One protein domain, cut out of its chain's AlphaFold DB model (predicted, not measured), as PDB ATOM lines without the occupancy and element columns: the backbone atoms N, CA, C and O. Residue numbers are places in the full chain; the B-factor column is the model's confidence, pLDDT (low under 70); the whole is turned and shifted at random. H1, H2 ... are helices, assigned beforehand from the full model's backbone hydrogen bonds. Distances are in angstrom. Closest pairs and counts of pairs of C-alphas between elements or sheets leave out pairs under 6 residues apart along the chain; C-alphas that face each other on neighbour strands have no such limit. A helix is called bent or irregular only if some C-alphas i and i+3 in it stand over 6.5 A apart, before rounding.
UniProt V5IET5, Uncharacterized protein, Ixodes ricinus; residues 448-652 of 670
ATOM      1  N   LEU A 448      56.161  17.843 -25.437       87.62
ATOM      2  CA  LEU A 448      55.301  16.642 -25.477       87.62
ATOM      3  C   LEU A 448      53.870  16.886 -24.961       87.62
ATOM      4  O   LEU A 448      52.907  16.520 -25.625       87.62
ATOM      5  N   VAL A 449      53.740  17.577 -23.825       89.06
ATOM      6  CA  VAL A 449      52.439  17.930 -23.228       89.06
ATOM      7  C   VAL A 449      51.616  18.818 -24.168       89.06
ATOM      8  O   VAL A 449      50.432  18.587 -24.379       89.06
ATOM      9  N   LEU A 450      52.238  19.821 -24.789       90.19
ATOM     10  CA  LEU A 450      51.543  20.720 -25.714       90.19
ATOM     11  C   LEU A 450      51.228  20.048 -27.058       90.19
ATOM     12  O   LEU A 450      50.230  20.400 -27.680       90.19
ATOM     13  N   LYS A 451      52.035  19.077 -27.502       90.88
ATOM     14  CA  LYS A 451      51.782  18.295 -28.724       90.88
ATOM     15  C   LYS A 451      50.552  17.405 -28.614       90.88
ATOM     16  O   LYS A 451      49.864  17.226 -29.611       90.88
ATOM     17  N   GLU A 452      50.290  16.863 -27.431       90.81
ATOM     18  CA  GLU A 452      49.066  16.110 -27.154       90.81
ATOM     19  C   GLU A 452      47.870  17.058 -26.967       90.81
ATOM     20  O   GLU A 452      46.804  16.828 -27.524       90.81
ATOM     21  N   LEU A 453      48.058  18.157 -26.231       90.69
ATOM     22  CA  LEU A 453      46.978  19.052 -25.812       90.69
ATOM     23  C   LEU A 453      46.464  20.006 -26.905       90.69
ATOM     24  O   LEU A 453      45.259  20.192 -27.057       90.69
ATOM     25  N   LEU A 454      47.360  20.700 -27.614       90.81
ATOM     26  CA  LEU A 454      46.983  21.815 -28.494       90.81
ATOM     27  C   LEU A 454      46.190  21.404 -29.747       90.81
ATOM     28  O   LEU A 454      45.296  22.169 -30.115       90.81
ATOM     29  N   PRO A 455      46.445  20.250 -30.400       90.69
ATOM     30  CA  PRO A 455      45.652  19.814 -31.553       90.69
ATOM     31  C   PRO A 455      44.159  19.618 -31.258       90.69
ATOM     32  O   PRO A 455      43.342  19.801 -32.159       90.69
ATOM     33  N   GLU A 456      43.802  19.311 -30.006       90.50
ATOM     34  CA  GLU A 456      42.407  19.194 -29.552       90.50
ATOM     35  C   GLU A 456      41.704  20.561 -29.449       90.50
ATOM     36  O   GLU A 456      40.479  20.655 -29.508       90.50
ATOM     37  N   LEU A 457      42.473  21.647 -29.319       87.94
ATOM     38  CA  LEU A 457      41.958  23.018 -29.243       87.94
ATOM     39  C   LEU A 457      41.980  23.719 -30.600       87.94
ATOM     40  O   LEU A 457      41.065  24.467 -30.939       87.94
ATOM     41  N   CYS A 458      43.047  23.535 -31.369       86.44
ATOM     42  CA  CYS A 458      43.236  24.231 -32.627       86.44
ATOM     43  C   CYS A 458      43.968  23.344 -33.629       86.44
ATOM     44  O   CYS A 458      45.049  22.831 -33.351       86.44
ATOM     45  N   HIS A 459      43.440  23.266 -34.852       85.06
ATOM     46  CA  HIS A 459      44.116  22.596 -35.966       85.06
ATOM     47  C   HIS A 459      45.462  23.244 -36.340       85.06
ATOM     48  O   HIS A 459      46.249  22.643 -37.068       85.06
ATOM     49  N   ILE A 460      45.725  24.460 -35.851       88.56
ATOM     50  CA  ILE A 460      46.953  25.217 -36.080       88.56
ATOM     51  C   ILE A 460      47.589  25.482 -34.710       88.56
ATOM     52  O   ILE A 460      47.223  26.450 -34.036       88.56
ATOM     53  N   PRO A 461      48.508  24.618 -34.250       90.31
ATOM     54  CA  PRO A 461      49.039  24.711 -32.898       90.31
ATOM     55  C   PRO A 461      49.917  25.956 -32.717       90.31
ATOM     56  O   PRO A 461      50.659  26.373 -33.616       90.31
ATOM     57  N   VAL A 462      49.838  26.529 -31.514       93.06
ATOM     58  CA  VAL A 462      50.641  27.678 -31.080       93.06
ATOM     59  C   VAL A 462      51.903  27.180 -30.383       93.06
ATOM     60  O   VAL A 462      51.843  26.560 -29.324       93.06
ATOM     61  N   VAL A 463      53.061  27.479 -30.961       92.31
ATOM     62  CA  VAL A 463      54.365  27.043 -30.457       92.31
ATOM     63  C   VAL A 463      54.966  28.135 -29.555       92.31
ATOM     64  O   VAL A 463      55.108  29.283 -30.001       92.31
ATOM     65  N   PRO A 464      55.340  27.815 -28.301       89.56
ATOM     66  CA  PRO A 464      55.941  28.766 -27.366       89.56
ATOM     67  C   PRO A 464      57.408  29.045 -27.719       89.56
ATOM     68  O   PRO A 464      58.324  28.471 -27.138       89.56
ATOM     69  N   VAL A 465      57.630  29.929 -28.691       88.50
ATOM     70  CA  VAL A 465      58.962  30.403 -29.103       88.50
ATOM     71  C   VAL A 465      59.110  31.897 -28.843       88.50
ATOM     72  O   VAL A 465      58.123  32.633 -28.908       88.50
ATOM     73  N   ASP A 466      60.344  32.317 -28.567       81.19
ATOM     74  CA  ASP A 466      60.775  33.702 -28.332       81.19
ATOM     75  C   ASP A 466      59.906  34.447 -27.314       81.19
ATOM     76  O   ASP A 466      59.506  35.596 -27.497       81.19
ATOM     77  N   CYS A 467      59.616  33.757 -26.207       83.94
ATOM     78  CA  CYS A 467      58.824  34.294 -25.101       83.94
ATOM     79  C   CYS A 467      59.442  35.575 -24.508       83.94
ATOM     80  O   CYS A 467      58.712  36.461 -24.065       83.94
ATOM     81  N   ASP A 468      60.769  35.696 -24.568       84.12
ATOM     82  CA  ASP A 468      61.519  36.854 -24.076       84.12
ATOM     83  C   ASP A 468      61.292  38.118 -24.929       84.12
ATOM     84  O   ASP A 468      61.396  39.235 -24.423       84.12
ATOM     85  N   GLU A 469      60.915  37.966 -26.203       85.81
ATOM     86  CA  GLU A 469      60.691  39.073 -27.149       85.81
ATOM     87  C   GLU A 469      59.214  39.498 -27.238       85.81
ATOM     88  O   GLU A 469      58.876  40.486 -27.898       85.81
ATOM     89  N   LEU A 470      58.303  38.792 -26.555       88.12
ATOM     90  CA  LEU A 470      56.859  39.030 -26.669       88.12
ATOM     91  C   LEU A 470      56.446  40.451 -26.276       88.12
ATOM     92  O   LEU A 470      55.532  41.017 -26.882       88.12
ATOM     93  N   ALA A 471      57.104  41.041 -25.276       87.75
ATOM     94  CA  ALA A 471      56.811  42.401 -24.832       87.75
ATOM     95  C   ALA A 471      57.079  43.428 -25.940       87.75
ATOM     96  O   ALA A 471      56.270  44.330 -26.173       87.75
ATOM     97  N   ASP A 472      58.190  43.264 -26.652       87.12
ATOM     98  CA  ASP A 472      58.561  44.139 -27.753       87.12
ATOM     99  C   ASP A 472      57.698  43.879 -28.993       87.12
ATOM    100  O   ASP A 472      57.201  44.830 -29.605       87.12
ATOM    101  N   HIS A 473      57.403  42.612 -29.300       87.56
ATOM    102  CA  HIS A 473      56.473  42.250 -30.371       87.56
ATOM    103  C   HIS A 473      55.083  42.868 -30.157       87.56
ATOM    104  O   HIS A 473      54.498  43.429 -31.081       87.56
ATOM    105  N   THR A 474      54.581  42.860 -28.918       88.50
ATOM    106  CA  THR A 474      53.272  43.442 -28.568       88.50
ATOM    107  C   THR A 474      53.245  44.960 -28.765       88.50
ATOM    108  O   THR A 474      52.234  45.514 -29.196       88.50
ATOM    109  N   ARG A 475      54.361  45.661 -28.515       89.81
ATOM    110  CA  ARG A 475      54.473  47.106 -28.790       89.81
ATOM    111  C   ARG A 475      54.408  47.408 -30.283       89.81
ATOM    112  O   ARG A 475      53.727  48.353 -30.681       89.81
ATOM    113  N   VAL A 476      55.088  46.605 -31.104       91.00
ATOM    114  CA  VAL A 476      55.014  46.716 -32.567       91.00
ATOM    115  C   VAL A 476      53.592  46.415 -33.044       91.00
ATOM    116  O   VAL A 476      53.029  47.201 -33.805       91.00
ATOM    117  N   ALA A 477      52.972  45.346 -32.537       91.00
ATOM    118  CA  ALA A 477      51.599  44.970 -32.859       91.00
ATOM    119  C   ALA A 477      50.599  46.089 -32.533       91.00
ATOM    120  O   ALA A 477      49.737  46.398 -33.350       91.00
ATOM    121  N   GLU A 478      50.740  46.760 -31.389       91.12
ATOM    122  CA  GLU A 478      49.891  47.897 -31.017       91.12
ATOM    123  C   GLU A 478      49.994  49.061 -32.018       91.12
ATOM    124  O   GLU A 478      48.976  49.637 -32.417       91.12
ATOM    125  N   ARG A 479      51.207  49.393 -32.477       92.94
ATOM    126  CA  ARG A 479      51.416  50.425 -33.508       92.94
ATOM    127  C   ARG A 479      50.840  50.013 -34.855       92.94
ATOM    128  O   ARG A 479      50.220  50.836 -35.523       92.94
ATOM    129  N   VAL A 480      50.980  48.743 -35.226       93.31
ATOM    130  CA  VAL A 480      50.381  48.193 -36.445       93.31
ATOM    131  C   VAL A 480      48.855  48.250 -36.390       93.31
ATOM    132  O   VAL A 480      48.233  48.709 -37.345       93.31
ATOM    133  N   VAL A 481      48.240  47.838 -35.278       90.31
ATOM    134  CA  VAL A 481      46.783  47.905 -35.103       90.31
ATOM    135  C   VAL A 481      46.302  49.352 -35.156       90.31
ATOM    136  O   VAL A 481      45.328  49.630 -35.845       90.31
ATOM    137  N   THR A 482      47.019  50.282 -34.521       90.81
ATOM    138  CA  THR A 482      46.719  51.722 -34.602       90.81
ATOM    139  C   THR A 482      46.783  52.227 -36.048       90.81
ATOM    140  O   THR A 482      45.919  52.988 -36.482       90.81
ATOM    141  N   ALA A 483      47.775  51.779 -36.822       91.56
ATOM    142  CA  ALA A 483      47.901  52.155 -38.224       91.56
ATOM    143  C   ALA A 483      46.764  51.589 -39.083       91.56
ATOM    144  O   ALA A 483      46.168  52.337 -39.852       91.56
ATOM    145  N   LEU A 484      46.405  50.312 -38.906       89.06
ATOM    146  CA  LEU A 484      45.229  49.706 -39.543       89.06
ATOM    147  C   LEU A 484      43.938  50.420 -39.121       89.06
ATOM    148  O   LEU A 484      43.017  50.567 -39.919       89.06
ATOM    149  N   GLU A 485      43.864  50.897 -37.877       86.69
ATOM    150  CA  GLU A 485      42.706  51.624 -37.376       86.69
ATOM    151  C   GLU A 485      42.488  52.969 -38.080       86.69
ATOM    152  O   GLU A 485      41.338  53.377 -38.235       86.69
ATOM    153  N   ALA A 486      43.565  53.602 -38.548       88.62
ATOM    154  CA  ALA A 486      43.551  54.887 -39.239       88.62
ATOM    155  C   ALA A 486      43.189  54.802 -40.735       88.62
ATOM    156  O   ALA A 486      43.121  55.837 -41.402       88.62
ATOM    157  N   PHE A 487      42.966  53.599 -41.282       86.50
ATOM    158  CA  PHE A 487      42.582  53.441 -42.686       86.50
ATOM    159  C   PHE A 487      41.221  54.105 -42.976       86.50
ATOM    160  O   PHE A 487      40.347  54.128 -42.101       86.50
ATOM    161  N   PRO A 488      41.015  54.632 -44.200       81.69
ATOM    162  CA  PRO A 488      39.752  55.243 -44.605       81.69
ATOM    163  C   PRO A 488      38.551  54.298 -44.439       81.69
ATOM    164  O   PRO A 488      38.671  53.092 -44.629       81.69
ATOM    165  N   ALA A 489      37.377  54.838 -44.100       76.62
ATOM    166  CA  ALA A 489      36.180  54.032 -43.826       76.62
ATOM    167  C   ALA A 489      35.632  53.287 -45.061       76.62
ATOM    168  O   ALA A 489      34.934  52.287 -44.917       76.62
ATOM    169  N   ASP A 490      35.941  53.777 -46.262       75.00
ATOM    170  CA  ASP A 490      35.643  53.157 -47.555       75.00
ATOM    171  C   ASP A 490      36.516  51.925 -47.847       75.00
ATOM    172  O   ASP A 490      36.141  51.088 -48.667       75.00
ATOM    173  N   TRP A 491      37.638  51.769 -47.141       75.00
ATOM    174  CA  TRP A 491      38.434  50.549 -47.164       75.00
ATOM    175  C   TRP A 491      37.853  49.546 -46.169       75.00
ATOM    176  O   TRP A 491      38.155  49.570 -44.974       75.00
ATOM    177  N   ASP A 492      37.025  48.628 -46.670       74.56
ATOM    178  CA  ASP A 492      36.539  47.504 -45.874       74.56
ATOM    179  C   ASP A 492      37.698  46.547 -45.566       74.56
ATOM    180  O   ASP A 492      37.981  45.604 -46.307       74.56
ATOM    181  N   LEU A 493      38.382  46.784 -44.441       72.19
ATOM    182  CA  LEU A 493      39.492  45.945 -43.988       72.19
ATOM    183  C   LEU A 493      39.084  44.473 -43.845       72.19
ATOM    184  O   LEU A 493      39.959  43.616 -43.912       72.19
ATOM    185  N   SER A 494      37.793  44.142 -43.701       74.00
ATOM    186  CA  SER A 494      37.332  42.748 -43.631       74.00
ATOM    187  C   SER A 494      37.642  42.013 -44.935       74.00
ATOM    188  O   SER A 494      38.040  40.851 -44.909       74.00
ATOM    189  N   GLN A 495      37.538  42.712 -46.071       75.94
ATOM    190  CA  GLN A 495      37.848  42.183 -47.402       75.94
ATOM    191  C   GLN A 495      39.350  41.977 -47.626       75.94
ATOM    192  O   GLN A 495      39.731  41.255 -48.540       75.94
ATOM    193  N   ILE A 496      40.207  42.576 -46.796       77.88
ATOM    194  CA  ILE A 496      41.664  42.391 -46.843       77.88
ATOM    195  C   ILE A 496      42.093  41.325 -45.835       77.88
ATOM    196  O   ILE A 496      42.845  40.409 -46.164       77.88
ATOM    197  N   LEU A 497      41.590  41.431 -44.605       79.12
ATOM    198  CA  LEU A 497      41.943  40.564 -43.490       79.12
ATOM    199  C   LEU A 497      41.480  39.128 -43.706       79.12
ATOM    200  O   LEU A 497      42.219  38.209 -43.369       79.12
ATOM    201  N   HIS A 498      40.290  38.914 -44.271       79.31
ATOM    202  CA  HIS A 498      39.766  37.564 -44.448       79.31
ATOM    203  C   HIS A 498      40.588  36.741 -45.462       79.31
ATOM    204  O   HIS A 498      41.105  35.698 -45.054       79.31
ATOM    205  N   PRO A 499      40.852  37.219 -46.699       83.25
ATOM    206  CA  PRO A 499      41.733  36.510 -47.632       83.25
ATOM    207  C   PRO A 499      43.177  36.402 -47.136       83.25
ATOM    208  O   PRO A 499      43.853  35.407 -47.397       83.25
ATOM    209  N   PHE A 500      43.666  37.419 -46.412       85.75
ATOM    210  CA  PHE A 500      44.972  37.341 -45.765       85.75
ATOM    211  C   PHE A 500      45.011  36.183 -44.773       85.75
ATOM    212  O   PHE A 500      45.945  35.390 -44.818       85.75
ATOM    213  N   MET A 501      44.002  36.063 -43.906       83.75
ATOM    214  CA  MET A 501      43.972  35.030 -42.882       83.75
ATOM    215  C   MET A 501      43.862  33.632 -43.467       83.75
ATOM    216  O   MET A 501      44.626  32.767 -43.057       83.75
ATOM    217  N   GLU A 502      42.997  33.419 -44.456       83.69
ATOM    218  CA  GLU A 502      42.911  32.126 -45.146       83.69
ATOM    219  C   GLU A 502      44.272  31.718 -45.715       83.69
ATOM    220  O   GLU A 502      44.821  30.676 -45.356       83.69
ATOM    221  N   ARG A 503      44.894  32.601 -46.503       87.31
ATOM    222  CA  ARG A 503      46.186  32.316 -47.134       87.31
ATOM    223  C   ARG A 503      47.329  32.179 -46.129       87.31
ATOM    224  O   ARG A 503      48.256  31.394 -46.339       87.31
ATOM    225  N   PHE A 504      47.302  32.957 -45.053       88.31
ATOM    226  CA  PHE A 504      48.301  32.914 -43.992       88.31
ATOM    227  C   PHE A 504      48.290  31.560 -43.283       88.31
ATOM    228  O   PHE A 504      49.344  30.949 -43.114       88.31
ATOM    229  N   LEU A 505      47.105  31.069 -42.932       86.44
ATOM    230  CA  LEU A 505      46.927  29.798 -42.233       86.44
ATOM    231  C   LEU A 505      47.208  28.598 -43.148       86.44
ATOM    232  O   LEU A 505      47.784  27.614 -42.696       86.44
ATOM    233  N   GLU A 506      46.899  28.700 -44.446       87.75
ATOM    234  CA  GLU A 506      47.342  27.718 -45.448       87.75
ATOM    235  C   GLU A 506      48.871  27.658 -45.566       87.75
ATOM    236  O   GLU A 506      49.456  26.591 -45.752       87.75
ATOM    237  N   THR A 507      49.537  28.811 -45.464       89.69
ATOM    238  CA  THR A 507      50.996  28.909 -45.613       89.69
ATOM    239  C   THR A 507      51.734  28.423 -44.365       89.69
ATOM    240  O   THR A 507      52.812  27.830 -44.478       89.69
ATOM    241  N   TYR A 508      51.181  28.680 -43.178       90.88
ATOM    242  CA  TYR A 508      51.820  28.409 -41.895       90.88
ATOM    243  C   TYR A 508      50.998  27.416 -41.060       90.88
ATOM    244  O   TYR A 508      50.103  27.827 -40.324       90.88
ATOM    245  N   PRO A 509      51.337  26.112 -41.101       88.19
ATOM    246  CA  PRO A 509      50.605  25.082 -40.362       88.19
ATOM    247  C   PRO A 509      50.847  25.118 -38.843       88.19
ATOM    248  O   PRO A 509      50.204  24.378 -38.107       88.19
ATOM    249  N   GLN A 510      51.779  25.946 -38.367       92.00
ATOM    250  CA  GLN A 510      52.023  26.233 -36.954       92.00
ATOM    251  C   GLN A 510      52.301  27.728 -36.781       92.00
ATOM    252  O   GLN A 510      52.922  28.348 -37.651       92.00
ATOM    253  N   LEU A 511      51.894  28.295 -35.644       92.88
ATOM    254  CA  LEU A 511      52.095  29.712 -35.326       92.88
ATOM    255  C   LEU A 511      53.052  29.888 -34.154       92.88
ATOM    256  O   LEU A 511      53.063  29.087 -33.226       92.88
ATOM    257  N   SER A 512      53.833  30.966 -34.169       92.75
ATOM    258  CA  SER A 512      54.550  31.403 -32.971       92.75
ATOM    259  C   SER A 512      53.577  32.008 -31.954       92.75
ATOM    260  O   SER A 512      52.518  32.529 -32.318       92.75
ATOM    261  N   CYS A 513      53.956  31.993 -30.675       91.62
ATOM    262  CA  CYS A 513      53.197  32.661 -29.617       91.62
ATOM    263  C   CYS A 513      52.972  34.157 -29.919       91.62
ATOM    264  O   CYS A 513      51.847  34.638 -29.796       91.62
ATOM    265  N   GLY A 514      53.999  34.860 -30.415       91.75
ATOM    266  CA  GLY A 514      53.884  36.260 -30.840       91.75
ATOM    267  C   GLY A 514      52.848  36.470 -31.946       91.75
ATOM    268  O   GLY A 514      51.973  37.320 -31.805       91.75
ATOM    269  N   ALA A 515      52.863  35.636 -32.993       92.06
ATOM    270  CA  ALA A 515      51.893  35.729 -34.085       92.06
ATOM    271  C   ALA A 515      50.454  35.520 -33.586       92.06
ATOM    272  O   ALA A 515      49.564  36.299 -33.924       92.06
ATOM    273  N   ALA A 516      50.225  34.497 -32.757       92.94
ATOM    274  CA  ALA A 516      48.907  34.211 -32.195       92.94
ATOM    275  C   ALA A 516      48.399  35.359 -31.302       92.94
ATOM    276  O   ALA A 516      47.237  35.756 -31.410       92.94
ATOM    277  N   LEU A 517      49.274  35.932 -30.467       92.75
ATOM    278  CA  LEU A 517      48.947  37.089 -29.630       92.75
ATOM    279  C   LEU A 517      48.570  38.311 -30.460       92.75
ATOM    280  O   LEU A 517      47.563  38.954 -30.177       92.75
ATOM    281  N   SER A 518      49.341  38.616 -31.498       91.44
ATOM    282  CA  SER A 518      49.091  39.762 -32.370       91.44
ATOM    283  C   SER A 518      47.777  39.634 -33.143       91.44
ATOM    284  O   SER A 518      47.054  40.621 -33.295       91.44
ATOM    285  N   LEU A 519      47.414  38.417 -33.567       90.06
ATOM    286  CA  LEU A 519      46.112  38.143 -34.181       90.06
ATOM    287  C   LEU A 519      44.955  38.328 -33.189       90.06
ATOM    288  O   LEU A 519      43.960  38.967 -33.533       90.06
ATOM    289  N   LEU A 520      45.089  37.843 -31.949       90.19
ATOM    290  CA  LEU A 520      44.093  38.081 -30.897       90.19
ATOM    291  C   LEU A 520      43.967  39.557 -30.523       90.19
ATOM    292  O   LEU A 520      42.866  40.055 -30.284       90.19
ATOM    293  N   HIS A 521      45.089  40.268 -30.484       88.88
ATOM    294  CA  HIS A 521      45.114  41.691 -30.186       88.88
ATOM    295  C   HIS A 521      44.362  42.494 -31.252       88.88
ATOM    296  O   HIS A 521      43.516  43.330 -30.919       88.88
ATOM    297  N   LEU A 522      44.585  42.176 -32.533       87.12
ATOM    298  CA  LEU A 522      43.826  42.736 -33.653       87.12
ATOM    299  C   LEU A 522      42.328  42.397 -33.544       87.12
ATOM    300  O   LEU A 522      41.482  43.286 -33.667       87.12
ATOM    301  N   ALA A 523      41.999  41.135 -33.255       85.38
ATOM    302  CA  ALA A 523      40.628  40.649 -33.087       85.38
ATOM    303  C   ALA A 523      39.858  41.381 -31.975       85.38
ATOM    304  O   ALA A 523      38.696  41.741 -32.145       85.38
ATOM    305  N   GLY A 524      40.508  41.631 -30.834       79.94
ATOM    306  CA  GLY A 524      39.897  42.320 -29.695       79.94
ATOM    307  C   GLY A 524      39.686  43.817 -29.929       79.94
ATOM    308  O   GLY A 524      38.873  44.445 -29.255       79.94
ATOM    309  N   ARG A 525      40.430  44.416 -30.859       79.19
ATOM    310  CA  ARG A 525      40.376  45.846 -31.195       79.19
ATOM    311  C   ARG A 525      39.341  46.163 -32.274       79.19
ATOM    312  O   ARG A 525      38.686  47.201 -32.212       79.19
ATOM    313  N   ARG A 526      39.138  45.254 -33.229       69.50
ATOM    314  CA  ARG A 526      38.262  45.459 -34.387       69.50
ATOM    315  C   ARG A 526      37.177  44.378 -34.465       69.50
ATOM    316  O   ARG A 526      37.464  43.196 -34.609       69.50
ATOM    317  N   LYS A 527      35.902  44.794 -34.453       59.97
ATOM    318  CA  LYS A 527      34.727  43.929 -34.699       59.97
ATOM    319  C   LYS A 527      34.640  43.544 -36.183       59.97
ATOM    320  O   LYS A 527      33.782  44.051 -36.894       59.97
ATOM    321  N   MET A 528      35.574  42.741 -36.682       54.03
ATOM    322  CA  MET A 528      35.727  42.510 -38.130       54.03
ATOM    323  C   MET A 528      35.885  41.036 -38.503       54.03
ATOM    324  O   MET A 528      36.287  40.712 -39.616       54.03
ATOM    325  N   LEU A 529      35.578  40.130 -37.578       61.25
ATOM    326  CA  LEU A 529      35.780  38.707 -37.794       61.25
ATOM    327  C   LEU A 529      34.484  38.058 -38.266       61.25
ATOM    328  O   LEU A 529      33.464  38.089 -37.578       61.25
ATOM    329  N   THR A 530      34.547  37.460 -39.453       67.69
ATOM    330  CA  THR A 530      33.536  36.515 -39.918       67.69
ATOM    331  C   THR A 530      33.465  35.331 -38.939       67.69
ATOM    332  O   THR A 530      34.436  35.065 -38.222       67.69
ATOM    333  N   PRO A 531      32.348  34.583 -38.892       70.31
ATOM    334  CA  PRO A 531      32.211  33.422 -38.010       70.31
ATOM    335  C   PRO A 531      33.420  32.459 -37.985       70.31
ATOM    336  O   PRO A 531      33.854  32.119 -36.885       70.31
ATOM    337  N   PRO A 532      34.038  32.060 -39.122       73.62
ATOM    338  CA  PRO A 532      35.216  31.183 -39.091       73.62
ATOM    339  C   PRO A 532      36.429  31.820 -38.396       73.62
ATOM    340  O   PRO A 532      37.160  31.140 -37.679       73.62
ATOM    341  N   SER A 533      36.628  33.131 -38.540       77.31
ATOM    342  CA  SER A 533      37.713  33.838 -37.859       77.31
ATOM    343  C   SER A 533      37.455  34.008 -36.357       77.31
ATOM    344  O   SER A 533      38.406  34.018 -35.578       77.31
ATOM    345  N   VAL A 534      36.188  34.090 -35.930       81.00
ATOM    346  CA  VAL A 534      35.816  34.078 -34.503       81.00
ATOM    347  C   VAL A 534      36.168  32.734 -33.870       81.00
ATOM    348  O   VAL A 534      36.816  32.719 -32.828       81.00
ATOM    349  N   VAL A 535      35.818  31.619 -34.522       85.94
ATOM    350  CA  VAL A 535      36.154  30.264 -34.048       85.94
ATOM    351  C   VAL A 535      37.667  30.091 -33.913       85.94
ATOM    352  O   VAL A 535      38.143  29.601 -32.891       85.94
ATOM    353  N   LEU A 536      38.435  30.554 -34.904       87.62
ATOM    354  CA  LEU A 536      39.893  30.534 -34.824       87.62
ATOM    355  C   LEU A 536      40.412  31.360 -33.640       87.62
ATOM    356  O   LEU A 536      41.280  30.890 -32.916       87.62
ATOM    357  N   CYS A 537      39.895  32.570 -33.418       89.12
ATOM    358  CA  CYS A 537      40.335  33.403 -32.297       89.12
ATOM    359  C   CYS A 537      40.009  32.763 -30.942       89.12
ATOM    360  O   CYS A 537      40.852  32.779 -30.052       89.12
ATOM    361  N   VAL A 538      38.841  32.133 -30.791       91.12
ATOM    362  CA  VAL A 538      38.511  31.345 -29.593       91.12
ATOM    363  C   VAL A 538      39.527  30.214 -29.400       91.12
ATOM    364  O   VAL A 538      40.116  30.100 -28.327       91.12
ATOM    365  N   ALA A 539      39.824  29.450 -30.455       91.75
ATOM    366  CA  ALA A 539      40.802  28.365 -30.415       91.75
ATOM    367  C   ALA A 539      42.228  28.847 -30.080       91.75
ATOM    368  O   ALA A 539      42.934  28.211 -29.290       91.75
ATOM    369  N   LEU A 540      42.655  29.986 -30.637       93.62
ATOM    370  CA  LEU A 540      43.945  30.612 -30.338       93.62
ATOM    371  C   LEU A 540      43.998  31.125 -28.895       93.62
ATOM    372  O   LEU A 540      45.021  30.944 -28.238       93.62
ATOM    373  N   ALA A 541      42.916  31.716 -28.379       94.50
ATOM    374  CA  ALA A 541      42.825  32.171 -26.992       94.50
ATOM    375  C   ALA A 541      42.935  30.999 -26.009       94.50
ATOM    376  O   ALA A 541      43.749  31.056 -25.088       94.50
ATOM    377  N   SER A 542      42.197  29.911 -26.245       94.50
ATOM    378  CA  SER A 542      42.297  28.675 -25.456       94.50
ATOM    379  C   SER A 542      43.714  28.091 -25.505       94.50
ATOM    380  O   SER A 542      44.294  27.773 -24.467       94.50
ATOM    381  N   SER A 543      44.309  28.020 -26.700       94.88
ATOM    382  CA  SER A 543      45.675  27.515 -26.900       94.88
ATOM    383  C   SER A 543      46.714  28.364 -26.165       94.88
ATOM    384  O   SER A 543      47.599  27.827 -25.501       94.88
ATOM    385  N   LEU A 544      46.593  29.693 -26.228       95.06
ATOM    386  CA  LEU A 544      47.490  30.625 -25.549       95.06
ATOM    387  C   LEU A 544      47.368  30.557 -24.024       95.06
ATOM    388  O   LEU A 544      48.384  30.662 -23.344       95.06
ATOM    389  N   LEU A 545      46.172  30.325 -23.472       94.69
ATOM    390  CA  LEU A 545      46.004  30.111 -22.030       94.69
ATOM    391  C   LEU A 545      46.672  28.809 -21.565       94.69
ATOM    392  O   LEU A 545      47.292  28.791 -20.503       94.69
ATOM    393  N   CYS A 546      46.597  27.739 -22.361       93.38
ATOM    394  CA  CYS A 546      47.325  26.496 -22.093       93.38
ATOM    395  C   CYS A 546      48.846  26.695 -22.191       93.38
ATOM    396  O   CYS A 546      49.591  26.235 -21.324       93.38
ATOM    397  N   VAL A 547      49.318  27.448 -23.189       92.81
ATOM    398  CA  VAL A 547      50.730  27.838 -23.289       92.81
ATOM    399  C   VAL A 547      51.156  28.639 -22.055       92.81
ATOM    400  O   VAL A 547      52.131  28.269 -21.407       92.81
ATOM    401  N   ALA A 548      50.405  29.670 -21.659       92.94
ATOM    402  CA  ALA A 548      50.703  30.465 -20.469       92.94
ATOM    403  C   ALA A 548      50.757  29.601 -19.201       92.94
ATOM    404  O   ALA A 548      51.695  29.729 -18.420       92.94
ATOM    405  N   ALA A 549      49.815  28.669 -19.028       90.88
ATOM    406  CA  ALA A 549      49.813  27.735 -17.905       90.88
ATOM    407  C   ALA A 549      51.067  26.846 -17.878       90.88
ATOM    408  O   ALA A 549      51.652  26.654 -16.813       90.88
ATOM    409  N   SER A 550      51.534  26.369 -19.037       89.44
ATOM    410  CA  SER A 550      52.777  25.587 -19.128       89.44
ATOM    411  C   SER A 550      54.037  26.407 -18.795       89.44
ATOM    412  O   SER A 550      54.997  25.878 -18.228       89.44
ATOM    413  N   LEU A 551      54.015  27.715 -19.078       85.75
ATOM    414  CA  LEU A 551      55.117  28.650 -18.831       85.75
ATOM    415  C   LEU A 551      55.224  29.102 -17.364       85.75
ATOM    416  O   LEU A 551      56.281  29.575 -16.956       85.75
ATOM    417  N   LEU A 552      54.190  28.933 -16.537       79.25
ATOM    418  CA  LEU A 552      54.236  29.292 -15.106       79.25
ATOM    419  C   LEU A 552      55.153  28.388 -14.268       79.25
ATOM    420  O   LEU A 552      55.389  28.665 -13.093       79.25
ATOM    421  N   SER A 553      55.667  27.313 -14.860       66.44
ATOM    422  CA  SER A 553      56.566  26.360 -14.210       66.44
ATOM    423  C   SER A 553      57.941  26.951 -13.865       66.44
ATOM    424  O   SER A 553      58.621  26.411 -12.991       66.44
ATOM    425  N   THR A 554      58.347  28.072 -14.481       64.94
ATOM    426  CA  THR A 554      59.614  28.754 -14.164       64.94
ATOM    427  C   THR A 554      59.445  30.269 -13.975       64.94
ATOM    428  O   THR A 554      58.667  30.901 -14.690       64.94
ATOM    429  N   PRO A 555      60.189  30.900 -13.043       65.75
ATOM    430  CA  PRO A 555      60.088  32.341 -12.796       65.75
ATOM    431  C   PRO A 555      60.588  33.204 -13.966       65.75
ATOM    432  O   PRO A 555      60.163  34.348 -14.088       65.75
ATOM    433  N   ALA A 556      61.455  32.671 -14.836       64.69
ATOM    434  CA  ALA A 556      61.956  33.381 -16.016       64.69
ATOM    435  C   ALA A 556      60.867  33.593 -17.085       64.69
ATOM    436  O   ALA A 556      60.870  34.607 -17.770       64.69
ATOM    437  N   THR A 557      59.903  32.675 -17.182       77.31
ATOM    438  CA  THR A 557      58.822  32.702 -18.182       77.31
ATOM    439  C   THR A 557      57.495  33.240 -17.637       77.31
ATOM    440  O   THR A 557      56.516  33.343 -18.377       77.31
ATOM    441  N   ALA A 558      57.451  33.636 -16.360       81.50
ATOM    442  CA  ALA A 558      56.252  34.169 -15.715       81.50
ATOM    443  C   ALA A 558      55.796  35.510 -16.320       81.50
ATOM    444  O   ALA A 558      54.607  35.715 -16.536       81.50
ATOM    445  N   THR A 559      56.730  36.395 -16.678       85.12
ATOM    446  CA  THR A 559      56.417  37.685 -17.320       85.12
ATOM    447  C   THR A 559      55.791  37.511 -18.703       85.12
ATOM    448  O   THR A 559      54.876  38.250 -19.068       85.12
ATOM    449  N   ALA A 560      56.255  36.517 -19.464       87.38
ATOM    450  CA  ALA A 560      55.677  36.143 -20.749       87.38
ATOM    451  C   ALA A 560      54.262  35.569 -20.574       87.38
ATOM    452  O   ALA A 560      53.348  35.965 -21.297       87.38
ATOM    453  N   ALA A 561      54.061  34.696 -19.579       89.75
ATOM    454  CA  ALA A 561      52.747  34.158 -19.239       89.75
ATOM    455  C   ALA A 561      51.758  35.271 -18.849       89.75
ATOM    456  O   ALA A 561      50.647  35.308 -19.372       89.75
ATOM    457  N   ASP A 562      52.170  36.219 -18.004       90.00
ATOM    458  CA  ASP A 562      51.329  37.351 -17.608       90.00
ATOM    459  C   ASP A 562      50.962  38.238 -18.803       90.00
ATOM    460  O   ASP A 562      49.813  38.658 -18.948       90.00
ATOM    461  N   LEU A 563      51.912  38.506 -19.704       91.06
ATOM    462  CA  LEU A 563      51.636  39.254 -20.928       91.06
ATOM    463  C   LEU A 563      50.607  38.531 -21.810       91.06
ATOM    464  O   LEU A 563      49.657  39.165 -22.275       91.06
ATOM    465  N   ILE A 564      50.758  37.214 -21.993       93.62
ATOM    466  CA  ILE A 564      49.805  36.392 -22.747       93.62
ATOM    467  C   ILE A 564      48.406  36.512 -22.139       93.62
ATOM    468  O   ILE A 564      47.447  36.820 -22.850       93.62
ATOM    469  N   VAL A 565      48.286  36.313 -20.824       92.75
ATOM    470  CA  VAL A 565      46.990  36.358 -20.136       92.75
ATOM    471  C   VAL A 565      46.363  37.746 -20.236       92.75
ATOM    472  O   VAL A 565      45.165  37.840 -20.481       92.75
ATOM    473  N   ASN A 566      47.145  38.822 -20.135       91.19
ATOM    474  CA  ASN A 566      46.638  40.186 -20.281       91.19
ATOM    475  C   ASN A 566      46.053  40.461 -21.678       91.19
ATOM    476  O   ASN A 566      44.985  41.067 -21.789       91.19
ATOM    477  N   VAL A 567      46.715  39.999 -22.745       90.44
ATOM    478  CA  VAL A 567      46.208  40.147 -24.121       90.44
ATOM    479  C   VAL A 567      44.940  39.313 -24.324       90.44
ATOM    480  O   VAL A 567      43.948  39.820 -24.850       90.44
ATOM    481  N   VAL A 568      44.928  38.064 -23.845       93.81
ATOM    482  CA  VAL A 568      43.739  37.198 -23.913       93.81
ATOM    483  C   VAL A 568      42.581  37.796 -23.110       93.81
ATOM    484  O   VAL A 568      41.461  37.863 -23.607       93.81
ATOM    485  N   ALA A 569      42.833  38.306 -21.905       90.94
ATOM    486  CA  ALA A 569      41.834  38.978 -21.078       90.94
ATOM    487  C   ALA A 569      41.219  40.181 -21.806       90.94
ATOM    488  O   ALA A 569      39.997  40.338 -21.828       90.94
ATOM    489  N   ALA A 570      42.049  41.006 -22.452       88.62
ATOM    490  CA  ALA A 570      41.576  42.138 -23.239       88.62
ATOM    491  C   ALA A 570      40.670  41.694 -24.400       88.62
ATOM    492  O   ALA A 570      39.642  42.330 -24.641       88.62
ATOM    493  N   TYR A 571      41.007  40.598 -25.083       90.94
ATOM    494  CA  TYR A 571      40.154  39.995 -26.109       90.94
ATOM    495  C   TYR A 571      38.810  39.520 -25.531       90.94
ATOM    496  O   TYR A 571      37.755  39.930 -26.018       90.94
ATOM    497  N   LEU A 572      38.830  38.743 -24.443       90.38
ATOM    498  CA  LEU A 572      37.625  38.179 -23.819       90.38
ATOM    499  C   LEU A 572      36.656  39.253 -23.303       90.38
ATOM    500  O   LEU A 572      35.444  39.066 -23.361       90.38
ATOM    501  N   VAL A 573      37.177  40.381 -22.814       86.94
ATOM    502  CA  VAL A 573      36.360  41.509 -22.337       86.94
ATOM    503  C   VAL A 573      35.731  42.286 -23.498       86.94
ATOM    504  O   VAL A 573      34.615  42.789 -23.374       86.94
ATOM    505  N   ARG A 574      36.441  42.427 -24.622       85.31
ATOM    506  CA  ARG A 574      36.000  43.255 -25.758       85.31
ATOM    507  C   ARG A 574      35.092  42.506 -26.735       85.31
ATOM    508  O   ARG A 574      34.249  43.135 -27.380       85.31
ATOM    509  N   CYS A 575      35.234  41.187 -26.841       83.25
ATOM    510  CA  CYS A 575      34.455  40.347 -27.745       83.25
ATOM    511  C   CYS A 575      33.279  39.680 -27.016       83.25
ATOM    512  O   CYS A 575      33.462  38.916 -26.072       83.25
ATOM    513  N   GLN A 576      32.052  39.946 -27.477       77.94
ATOM    514  CA  GLN A 576      30.845  39.315 -26.930       77.94
ATOM    515  C   GLN A 576      30.906  37.790 -27.102       77.94
ATOM    516  O   GLN A 576      31.315  37.310 -28.154       77.94
ATOM    517  N   ASN A 577      30.483  37.047 -26.074       83.62
ATOM    518  CA  ASN A 577      30.428  35.576 -26.006       83.62
ATOM    519  C   ASN A 577      31.772  34.821 -26.047       83.62
ATOM    520  O   ASN A 577      31.796  33.661 -25.647       83.62
ATOM    521  N   ALA A 578      32.892  35.476 -26.374       87.31
ATOM    522  CA  ALA A 578      34.207  34.834 -26.466       87.31
ATOM    523  C   ALA A 578      34.616  34.089 -25.180       87.31
ATOM    524  O   ALA A 578      35.161  32.993 -25.249       87.31
ATOM    525  N   LEU A 579      34.312  34.646 -24.000       89.12
ATOM    526  CA  LEU A 579      34.572  33.973 -22.722       89.12
ATOM    527  C   LEU A 579      33.791  32.658 -22.584       89.12
ATOM    528  O   LEU A 579      34.345  31.670 -22.113       89.12
ATOM    529  N   GLY A 580      32.516  32.645 -22.980       88.88
ATOM    530  CA  GLY A 580      31.680  31.445 -22.915       88.88
ATOM    531  C   GLY A 580      32.176  30.356 -23.862       88.88
ATOM    532  O   GLY A 580      32.237  29.190 -23.473       88.88
ATOM    533  N   ASP A 581      32.598  30.744 -25.064       90.50
ATOM    534  CA  ASP A 581      33.110  29.817 -26.075       90.50
ATOM    535  C   ASP A 581      34.471  29.226 -25.665       90.50
ATOM    536  O   ASP A 581      34.647  28.009 -25.704       90.50
ATOM    537  N   VAL A 582      35.399  30.058 -25.166       92.56
ATOM    538  CA  VAL A 582      36.691  29.600 -24.613       92.56
ATOM    539  C   VAL A 582      36.472  28.653 -23.434       92.56
ATOM    540  O   VAL A 582      37.089  27.593 -23.364       92.56
ATOM    541  N   LEU A 583      35.564  28.996 -22.516       90.94
ATOM    542  CA  LEU A 583      35.237  28.134 -21.380       90.94
ATOM    543  C   LEU A 583      34.647  26.800 -21.817       90.94
ATOM    544  O   LEU A 583      35.039  25.766 -21.285       90.94
ATOM    545  N   THR A 584      33.733  26.815 -22.785       91.19
ATOM    546  CA  THR A 584      33.138  25.592 -23.332       91.19
ATOM    547  C   THR A 584      34.218  24.692 -23.920       91.19
ATOM    548  O   THR A 584      34.238  23.500 -23.629       91.19
ATOM    549  N   GLN A 585      35.155  25.265 -24.674       91.44
ATOM    550  CA  GLN A 585      36.251  24.525 -25.287       91.44
ATOM    551  C   GLN A 585      37.214  23.928 -24.246       91.44
ATOM    552  O   GLN A 585      37.556  22.749 -24.323       91.44
ATOM    553  N   LEU A 586      37.613  24.706 -23.233       90.88
ATOM    554  CA  LEU A 586      38.471  24.217 -22.144       90.88
ATOM    555  C   LEU A 586      37.776  23.137 -21.303       90.88
ATOM    556  O   LEU A 586      38.409  22.169 -20.891       90.88
ATOM    557  N   VAL A 587      36.470  23.273 -21.064       89.06
ATOM    558  CA  VAL A 587      35.669  22.278 -20.339       89.06
ATOM    559  C   VAL A 587      35.525  20.984 -21.135       89.06
ATOM    560  O   VAL A 587      35.665  19.910 -20.555       89.06
ATOM    561  N   GLN A 588      35.278  21.068 -22.444       89.38
ATOM    562  CA  GLN A 588      35.251  19.898 -23.327       89.38
ATOM    563  C   GLN A 588      36.588  19.162 -23.302       89.38
ATOM    564  O   GLN A 588      36.609  17.938 -23.235       89.38
ATOM    565  N   LEU A 589      37.697  19.899 -23.266       88.12
ATOM    566  CA  LEU A 589      39.029  19.316 -23.203       88.12
ATOM    567  C   LEU A 589      39.267  18.493 -21.920       88.12
ATOM    568  O   LEU A 589      39.923  17.458 -21.973       88.12
ATOM    569  N   LEU A 590      38.677  18.886 -20.786       84.44
ATOM    570  CA  LEU A 590      38.740  18.112 -19.534       84.44
ATOM    571  C   LEU A 590      37.940  16.798 -19.572       84.44
ATOM    572  O   LEU A 590      38.084  15.980 -18.668       84.44
ATOM    573  N   GLN A 591      37.085  16.607 -20.579       83.69
ATOM    574  CA  GLN A 591      36.276  15.397 -20.771       83.69
ATOM    575  C   GLN A 591      36.923  14.407 -21.756       83.69
ATOM    576  O   GLN A 591      36.413  13.304 -21.945       83.69
ATOM    577  N   ILE A 592      38.034  14.791 -22.391       85.44
ATOM    578  CA  ILE A 592      38.799  13.950 -23.320       85.44
ATOM    579  C   ILE A 592      39.817  13.122 -22.515       85.44
ATOM    580  O   ILE A 592      40.386  13.634 -21.546       85.44
ATOM    581  N   PRO A 593      40.084  11.851 -22.885       82.69
ATOM    582  CA  PRO A 593      41.096  11.022 -22.230       82.69
ATOM    583  C   PRO A 593      42.520  11.513 -22.548       82.69
ATOM    584  O   PRO A 593      43.205  10.959 -23.405       82.69
ATOM    585  N   LEU A 594      42.952  12.558 -21.845       85.62
ATOM    586  CA  LEU A 594      44.286  13.148 -21.931       85.62
ATOM    587  C   LEU A 594      45.214  12.630 -20.829       85.62
ATOM    588  O   LEU A 594      44.775  12.212 -19.753       85.62
ATOM    589  N   SER A 595      46.521  12.709 -21.070       88.75
ATOM    590  CA  SER A 595      47.533  12.417 -20.060       88.75
ATOM    591  C   SER A 595      47.439  13.373 -18.862       88.75
ATOM    592  O   SER A 595      46.994  14.520 -18.956       88.75
ATOM    593  N   THR A 596      47.885  12.910 -17.693       87.12
ATOM    594  CA  THR A 596      47.848  13.703 -16.455       87.12
ATOM    595  C   THR A 596      48.524  15.081 -16.575       87.12
ATOM    596  O   THR A 596      47.934  16.049 -16.095       87.12
ATOM    597  N   PRO A 597      49.694  15.229 -17.234       88.50
ATOM    598  CA  PRO A 597      50.299  16.544 -17.465       88.50
ATOM    599  C   PRO A 597      49.447  17.472 -18.349       88.50
ATOM    600  O   PRO A 597      49.437  18.683 -18.140       88.50
ATOM    601  N   CYS A 598      48.704  16.930 -19.317       89.50
ATOM    602  CA  CYS A 598      47.793  17.709 -20.159       89.50
ATOM    603  C   CYS A 598      46.595  18.230 -19.357       89.50
ATOM    604  O   CYS A 598      46.236  19.403 -19.478       89.50
ATOM    605  N   LEU A 599      46.025  17.394 -18.482       87.62
ATOM    606  CA  LEU A 599      44.961  17.800 -17.557       87.62
ATOM    607  C   LEU A 599      45.438  18.866 -16.560       87.62
ATOM    608  O   LEU A 599      44.688  19.795 -16.259       87.62
ATOM    609  N   GLU A 600      46.686  18.778 -16.092       90.00
ATOM    610  CA  GLU A 600      47.311  19.801 -15.248       90.00
ATOM    611  C   GLU A 600      47.395  21.157 -15.963       90.00
ATOM    612  O   GLU A 600      46.974  22.171 -15.405       90.00
ATOM    613  N   VAL A 601      47.865  21.184 -17.215       90.69
ATOM    614  CA  VAL A 601      47.944  22.417 -18.020       90.69
ATOM    615  C   VAL A 601      46.551  22.986 -18.319       90.69
ATOM    616  O   VAL A 601      46.344  24.194 -18.190       90.69
ATOM    617  N   ALA A 602      45.579  22.136 -18.656       90.44
ATOM    618  CA  ALA A 602      44.193  22.538 -18.898       90.44
ATOM    619  C   ALA A 602      43.514  23.114 -17.642       90.44
ATOM    620  O   ALA A 602      42.803  24.113 -17.698       90.44
ATOM    621  N   CYS A 603      43.767  22.530 -16.473       89.50
ATOM    622  CA  CYS A 603      43.279  23.081 -15.210       89.50
ATOM    623  C   CYS A 603      44.026  24.365 -14.821       89.50
ATOM    624  O   CYS A 603      43.424  25.302 -14.289       89.50
ATOM    625  N   GLY A 604      45.320  24.449 -15.135       90.00
ATOM    626  CA  GLY A 604      46.130  25.653 -14.972       90.00
ATOM    627  C   GLY A 604      45.615  26.834 -15.800       90.00
ATOM    628  O   GLY A 604      45.560  27.955 -15.293       90.00
ATOM    629  N   SER A 605      45.164  26.595 -17.035       92.00
ATOM    630  CA  SER A 605      44.591  27.632 -17.905       92.00
ATOM    631  C   SER A 605      43.264  28.174 -17.355       92.00
ATOM    632  O   SER A 605      43.029  29.384 -17.344       92.00
ATOM    633  N   VAL A 606      42.439  27.305 -16.768       90.06
ATOM    634  CA  VAL A 606      41.226  27.693 -16.032       90.06
ATOM    635  C   VAL A 606      41.555  28.479 -14.755       90.06
ATOM    636  O   VAL A 606      40.911  29.490 -14.460       90.06
ATOM    637  N   CYS A 607      42.579  28.061 -14.005       89.00
ATOM    638  CA  CYS A 607      43.048  28.792 -12.826       89.00
ATOM    639  C   CYS A 607      43.497  30.210 -13.177       89.00
ATOM    640  O   CYS A 607      43.207  31.139 -12.424       89.00
ATOM    641  N   LEU A 608      44.180  30.391 -14.312       90.19
ATOM    642  CA  LEU A 608      44.584  31.708 -14.807       90.19
ATOM    643  C   LEU A 608      43.371  32.624 -15.009       90.19
ATOM    644  O   LEU A 608      43.369  33.742 -14.501       90.19
ATOM    645  N   LEU A 609      42.306  32.136 -15.650       89.81
ATOM    646  CA  LEU A 609      41.072  32.911 -15.821       89.81
ATOM    647  C   LEU A 609      40.442  33.313 -14.475       89.81
ATOM    648  O   LEU A 609      39.948  34.434 -14.334       89.81
ATOM    649  N   SER A 610      40.473  32.425 -13.476       88.94
ATOM    650  CA  SER A 610      39.970  32.722 -12.127       88.94
ATOM    651  C   SER A 610      40.818  33.783 -11.416       88.94
ATOM    652  O   SER A 610      40.277  34.762 -10.906       88.94
ATOM    653  N   ARG A 611      42.150  33.632 -11.436       86.56
ATOM    654  CA  ARG A 611      43.107  34.544 -10.780       86.56
ATOM    655  C   ARG A 611      43.050  35.963 -11.332       86.56
ATOM    656  O   ARG A 611      43.182  36.918 -10.575       86.56
ATOM    657  N   TYR A 612      42.821  36.096 -12.635       84.75
ATOM    658  CA  TYR A 612      42.653  37.384 -13.307       84.75
ATOM    659  C   TYR A 612      41.224  37.949 -13.188       84.75
ATOM    660  O   TYR A 612      40.913  38.980 -13.781       84.75
ATOM    661  N   GLY A 613      40.340  37.298 -12.420       85.69
ATOM    662  CA  GLY A 613      38.993  37.791 -12.133       85.69
ATOM    663  C   GLY A 613      38.031  37.736 -13.322       85.69
ATOM    664  O   GLY A 613      37.035  38.452 -13.331       85.69
ATOM    665  N   LEU A 614      38.309  36.900 -14.327       86.38
ATOM    666  CA  LEU A 614      37.494  36.795 -15.544       86.38
ATOM    667  C   LEU A 614      36.304  35.837 -15.383       86.38
ATOM    668  O   LEU A 614      35.373  35.859 -16.186       86.38
ATOM    669  N   LEU A 615      36.311  34.987 -14.350       87.44
ATOM    670  CA  LEU A 615      35.252  34.009 -14.094       87.44
ATOM    671  C   LEU A 615      34.242  34.516 -13.064       87.44
ATOM    672  O   LEU A 615      34.599  34.767 -11.914       87.44
ATOM    673  N   ALA A 616      32.971  34.569 -13.466       85.50
ATOM    674  CA  ALA A 616      31.833  34.741 -12.570       85.50
ATOM    675  C   ALA A 616      31.542  33.458 -11.769       85.50
ATOM    676  O   ALA A 616      31.897  32.353 -12.193       85.50
ATOM    677  N   GLY A 617      30.821  33.583 -10.650       82.81
ATOM    678  CA  GLY A 617      30.448  32.444  -9.800       82.81
ATOM    679  C   GLY A 617      29.707  31.315 -10.534       82.81
ATOM    680  O   GLY A 617      29.950  30.142 -10.255       82.81
ATOM    681  N   SER A 618      28.873  31.637 -11.530       85.50
ATOM    682  CA  SER A 618      28.201  30.636 -12.377       85.50
ATOM    683  C   SER A 618      29.183  29.818 -13.223       85.50
ATOM    684  O   SER A 618      29.017  28.605 -13.351       85.50
ATOM    685  N   HIS A 619      30.231  30.451 -13.758       89.38
ATOM    686  CA  HIS A 619      31.283  29.772 -14.516       89.38
ATOM    687  C   HIS A 619      32.089  28.836 -13.611       89.38
ATOM    688  O   HIS A 619      32.307  27.679 -13.961       89.38
ATOM    689  N   ARG A 620      32.473  29.301 -12.412       87.62
ATOM    690  CA  ARG A 620      33.208  28.472 -11.440       87.62
ATOM    691  C   ARG A 620      32.403  27.239 -11.022       87.62
ATOM    692  O   ARG A 620      32.953  26.141 -10.990       87.62
ATOM    693  N   ALA A 621      31.101  27.394 -10.772       86.00
ATOM    694  CA  ALA A 621      30.216  26.285 -10.415       86.00
ATOM    695  C   ALA A 621      30.109  25.224 -11.527       86.00
ATOM    696  O   ALA A 621      30.158  24.029 -11.240       86.00
ATOM    697  N   MET A 622      30.012  25.652 -12.791       89.06
ATOM    698  CA  MET A 622      29.984  24.749 -13.947       89.06
ATOM    699  C   MET A 622      31.278  23.930 -14.057       89.06
ATOM    700  O   MET A 622      31.230  22.707 -14.173       89.06
ATOM    701  N   ILE A 623      32.434  24.584 -13.948       89.19
ATOM    702  CA  ILE A 623      33.745  23.925 -14.031       89.19
ATOM    703  C   ILE A 623      33.941  22.945 -12.866       89.19
ATOM    704  O   ILE A 623      34.402  21.823 -13.069       89.19
ATOM    705  N   LEU A 624      33.543  23.326 -11.647       88.69
ATOM    706  CA  LEU A 624      33.593  22.441 -10.479       88.69
ATOM    707  C   LEU A 624      32.724  21.190 -10.665       88.69
ATOM    708  O   LEU A 624      33.124  20.107 -10.240       88.69
ATOM    709  N   ALA A 625      31.559  21.303 -11.309       87.50
ATOM    710  CA  ALA A 625      30.722  20.144 -11.618       87.50
ATOM    711  C   ALA A 625      31.432  19.166 -12.572       87.50
ATOM    712  O   ALA A 625      31.398  17.958 -12.343       87.50
ATOM    713  N   VAL A 626      32.135  19.685 -13.582       86.31
ATOM    714  CA  VAL A 626      32.904  18.880 -14.547       86.31
ATOM    715  C   VAL A 626      34.096  18.199 -13.874       86.31
ATOM    716  O   VAL A 626      34.282  16.996 -14.032       86.31
ATOM    717  N   LEU A 627      34.859  18.925 -13.053       85.62
ATOM    718  CA  LEU A 627      35.982  18.355 -12.299       85.62
ATOM    719  C   LEU A 627      35.534  17.289 -11.291       85.62
ATOM    720  O   LEU A 627      36.269  16.335 -11.028       85.62
ATOM    721  N   ASN A 628      34.338  17.436 -10.716       85.44
ATOM    722  CA  ASN A 628      33.749  16.421  -9.847       85.44
ATOM    723  C   ASN A 628      33.324  15.177 -10.633       85.44
ATOM    724  O   ASN A 628      33.547  14.071 -10.149       85.44
ATOM    725  N   ALA A 629      32.758  15.336 -11.832       84.81
ATOM    726  CA  ALA A 629      32.432  14.211 -12.708       84.81
ATOM    727  C   ALA A 629      33.699  13.439 -13.121       84.81
ATOM    728  O   ALA A 629      33.763  12.230 -12.916       84.81
ATOM    729  N   ALA A 630      34.749  14.144 -13.556       81.06
ATOM    730  CA  ALA A 630      36.035  13.537 -13.911       81.06
ATOM    731  C   ALA A 630      36.678  12.779 -12.732       81.06
ATOM    732  O   ALA A 630      37.217  11.688 -12.898       81.06
ATOM    733  N   LYS A 631      36.564  13.309 -11.506       82.62
ATOM    734  CA  LYS A 631      37.006  12.615 -10.286       82.62
ATOM    735  C   LYS A 631      36.227  11.322 -10.019       82.62
ATOM    736  O   LYS A 631      36.800  10.378  -9.484       82.62
ATOM    737  N   MET A 632      34.929  11.279 -10.327       82.19
ATOM    738  CA  MET A 632      34.133  10.056 -10.154       82.19
ATOM    739  C   MET A 632      34.546   8.964 -11.144       82.19
ATOM    740  O   MET A 632      34.452   7.785 -10.815       82.19
ATOM    741  N   GLU A 633      35.033   9.350 -12.324       79.31
ATOM    742  CA  GLU A 633      35.556   8.433 -13.342       79.31
ATOM    743  C   GLU A 633      37.000   7.994 -13.056       79.31
ATOM    744  O   GLU A 633      37.357   6.846 -13.315       79.31
ATOM    745  N   ASN A 634      37.820   8.868 -12.461       79.25
ATOM    746  CA  ASN A 634      39.179   8.557 -12.029       79.25
ATOM    747  C   ASN A 634      39.475   9.145 -10.639       79.25
ATOM    748  O   ASN A 634      39.889  10.299 -10.488       79.25
ATOM    749  N   VAL A 635      39.300   8.312  -9.611       76.75
ATOM    750  CA  VAL A 635      39.466   8.697  -8.199       76.75
ATOM    751  C   VAL A 635      40.902   9.139  -7.888       76.75
ATOM    752  O   VAL A 635      41.105   9.964  -7.000       76.75
ATOM    753  N   GLU A 636      41.902   8.672  -8.641       79.19
ATOM    754  CA  GLU A 636      43.308   9.025  -8.408       79.19
ATOM    755  C   GLU A 636      43.603  10.513  -8.663       79.19
ATOM    756  O   GLU A 636      44.543  11.063  -8.085       79.19
ATOM    757  N   LEU A 637      42.751  11.208  -9.430       77.56
ATOM    758  CA  LEU A 637      42.884  12.642  -9.704       77.56
ATOM    759  C   LEU A 637      42.865  13.497  -8.431       77.56
ATOM    760  O   LEU A 637      43.585  14.490  -8.351       77.56
ATOM    761  N   CYS A 638      42.101  13.116  -7.398       77.31
ATOM    762  CA  CYS A 638      42.027  13.914  -6.169       77.31
ATOM    763  C   CYS A 638      43.291  13.834  -5.302       77.31
ATOM    764  O   CYS A 638      43.449  14.621  -4.366       77.31
ATOM    765  N   HIS A 639      44.198  12.902  -5.604       82.12
ATOM    766  CA  HIS A 639      45.506  12.810  -4.961       82.12
ATOM    767  C   HIS A 639      46.563  13.687  -5.645       82.12
ATOM    768  O   HIS A 639      47.643  13.884  -5.088       82.12
ATOM    769  N   LEU A 640      46.250  14.264  -6.809       85.00
ATOM    770  CA  LEU A 640      47.164  15.133  -7.536       85.00
ATOM    771  C   LEU A 640      47.158  16.557  -6.946       85.00
ATOM    772  O   LEU A 640      46.089  17.151  -6.762       85.00
ATOM    773  N   PRO A 641      48.333  17.154  -6.667       84.75
ATOM    774  CA  PRO A 641      48.426  18.494  -6.082       84.75
ATOM    775  C   PRO A 641      47.751  19.588  -6.918       84.75
ATOM    776  O   PRO A 641      47.079  20.460  -6.362       84.75
ATOM    777  N   TRP A 642      47.882  19.528  -8.247       84.88
ATOM    778  CA  TRP A 642      47.299  20.517  -9.156       84.88
ATOM    779  C   TRP A 642      45.763  20.496  -9.144       84.88
ATOM    780  O   TRP A 642      45.138  21.553  -9.251       84.88
ATOM    781  N   TYR A 643      45.138  19.328  -8.943       86.12
ATOM    782  CA  TYR A 643      43.678  19.195  -8.887       86.12
ATOM    783  C   TYR A 643      43.126  19.925  -7.663       86.12
ATOM    784  O   TYR A 643      42.237  20.770  -7.769       86.12
ATOM    785  N   ASN A 644      43.721  19.668  -6.495       85.81
ATOM    786  CA  ASN A 644      43.323  20.315  -5.246       85.81
ATOM    787  C   ASN A 644      43.576  21.829  -5.281       85.81
ATOM    788  O   ASN A 644      42.740  22.596  -4.806       85.81
ATOM    789  N   ALA A 645      44.682  22.269  -5.890       85.50
ATOM    790  CA  ALA A 645      44.959  23.689  -6.099       85.50
ATOM    791  C   ALA A 645      43.910  24.358  -7.005       85.50
ATOM    792  O   ALA A 645      43.462  25.466  -6.710       85.50
ATOM    793  N   THR A 646      43.474  23.668  -8.061       85.44
ATOM    794  CA  THR A 646      42.447  24.155  -8.995       85.44
ATOM    795  C   THR A 646      41.089  24.287  -8.315       85.44
ATOM    796  O   THR A 646      40.454  25.338  -8.395       85.44
ATOM    797  N   VAL A 647      40.658  23.258  -7.580       87.50
ATOM    798  CA  VAL A 647      39.403  23.295  -6.812       87.50
ATOM    799  C   VAL A 647      39.448  24.397  -5.752       87.50
ATOM    800  O   VAL A 647      38.489  25.152  -5.615       87.50
ATOM    801  N   ALA A 648      40.565  24.538  -5.033       87.12
ATOM    802  CA  ALA A 648      40.731  25.591  -4.036       87.12
ATOM    803  C   ALA A 648      40.627  26.994  -4.651       87.12
ATOM    804  O   ALA A 648      39.971  27.853  -4.069       87.12
ATOM    805  N   GLU A 649      41.224  27.223  -5.825       87.62
ATOM    806  CA  GLU A 649      41.136  28.500  -6.542       87.62
ATOM    807  C   GLU A 649      39.700  28.817  -6.977       87.62
ATOM    808  O   GLU A 649      39.230  29.936  -6.781       87.62
ATOM    809  N   LEU A 650      38.983  27.832  -7.522       86.06
ATOM    810  CA  LEU A 650      37.602  27.996  -7.986       86.06
ATOM    811  C   LEU A 650      36.599  28.174  -6.835       86.06
ATOM    812  O   LEU A 650      35.548  28.784  -7.025       86.06
ATOM    813  N   CYS A 651      36.921  27.677  -5.640       84.75
ATOM    814  CA  CYS A 651      36.116  27.849  -4.431       84.75
ATOM    815  C   CYS A 651      36.369  29.180  -3.700       84.75
ATOM    816  O   CYS A 651      35.664  29.475  -2.731       84.75
ATOM    817  N   LYS A 652      37.349  29.996  -4.121       81.44
ATOM    818  CA  LYS A 652      37.556  31.328  -3.532       81.44
ATOM    819  C   LYS A 652      36.317  32.198  -3.765       81.44
ATOM    820  O   LYS A 652      35.819  32.306  -4.887       81.44
TER     821      LYS A 652
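This is residues 448 to 652 of the 670 residues of an uncharacterized protein of Ixodes ricinus (UniProt V5IET5). An elongated body of helices is built round the long helix H5: toward one end H2, H4 and H6 make a bundle running the same way, and toward the other H7, H8, H9 and H11 run back and forth. H1 packs on H5 and H8, H3 and H10 lie toward opposite ends, and residues 486 to 491 stick out. The printed part has 205 residues with eleven named helices, H1 to H11 in chain order, and no named strand: the class is all helix. It is compact, with a radius of gyration of the C-alphas of 17.3 A, and spans 58 by 33 by 31 A.

H1, residues 448 to 456, begins at C-alpha 448 (55.301, 16.642, -25.477) and is only just irregular, with C-alphas 452 and 455 6.7 A apart. H2, residues 467 to 485, is 26.7 A long, irregular with C-alphas 468 and 471 7.3 A apart, and has a kink of 32 degrees near residue 474. H3 is residues 494 to 507 and H4 residues 513 to 525. H5, residues 531 to 551, is 30.3 A long and begins at (32.211, 33.422, -38.010). H6, residues 558 to 574, is 24.4 A long. H7 is residues 578 to 589, H8 596 to 611, H9 617 to 633, 24.8 A long, and H10 635 to 639. H11, residues 641 to 650, ends at C-alpha 650 (37.602, 27.996, -7.986).

H5 is the hub and touches H1, H4, H6, H7 and H8. H1 only just touches it, with 3 pairs of C-alphas within 8 A, Leu 454 and Ser 543 closest at 6.1 A. H5 and H6 are a helical hairpin at a shallow tilt of 27 degrees, with the C-alphas of Ala 548 and Ala 561 closest at 4.4 A. In the bundle of H2, H4 and H6, H4 touches H6 at a shallow tilt of 27 degrees, the same way, C-alphas of Gly 524 and Tyr 571 closest at 4.3 A. H3 is close to H5 but not clearly touching, with the C-alphas of His 498 and Ser 533 at 7.8 A. H8 is about perpendicular to H5, at 77 degrees, with the C-alphas of Leu 545 and Ser 605 closest at 5.0 A. H7, H8, H9 and H11 are an up and down bundle, each running against the one before; H8 touches H11, C-alphas of Cys 607 and Thr 646 closest at 6.0 A. H10 is close to H9 but not clearly touching, with the C-alphas of Lys 631 and Leu 637 closest at 5.9 A. Every O i to N i+4 pair is within hydrogen-bond range in H4 to H9 and H11, against 3 of 5 in H1, 13 of 15 in H2, 9 of 10 in H3 and 0 of 1 in H10, where 2 of 2 O i to N i+3 pairs are.

The two C-alphas farthest apart, of Asp 490 and Val 635, are 59.5 A apart. The printed part has no cut and no long link. Its mean pLDDT is 86.0, and residues 526 to 530 and 553 to 556 are under 70.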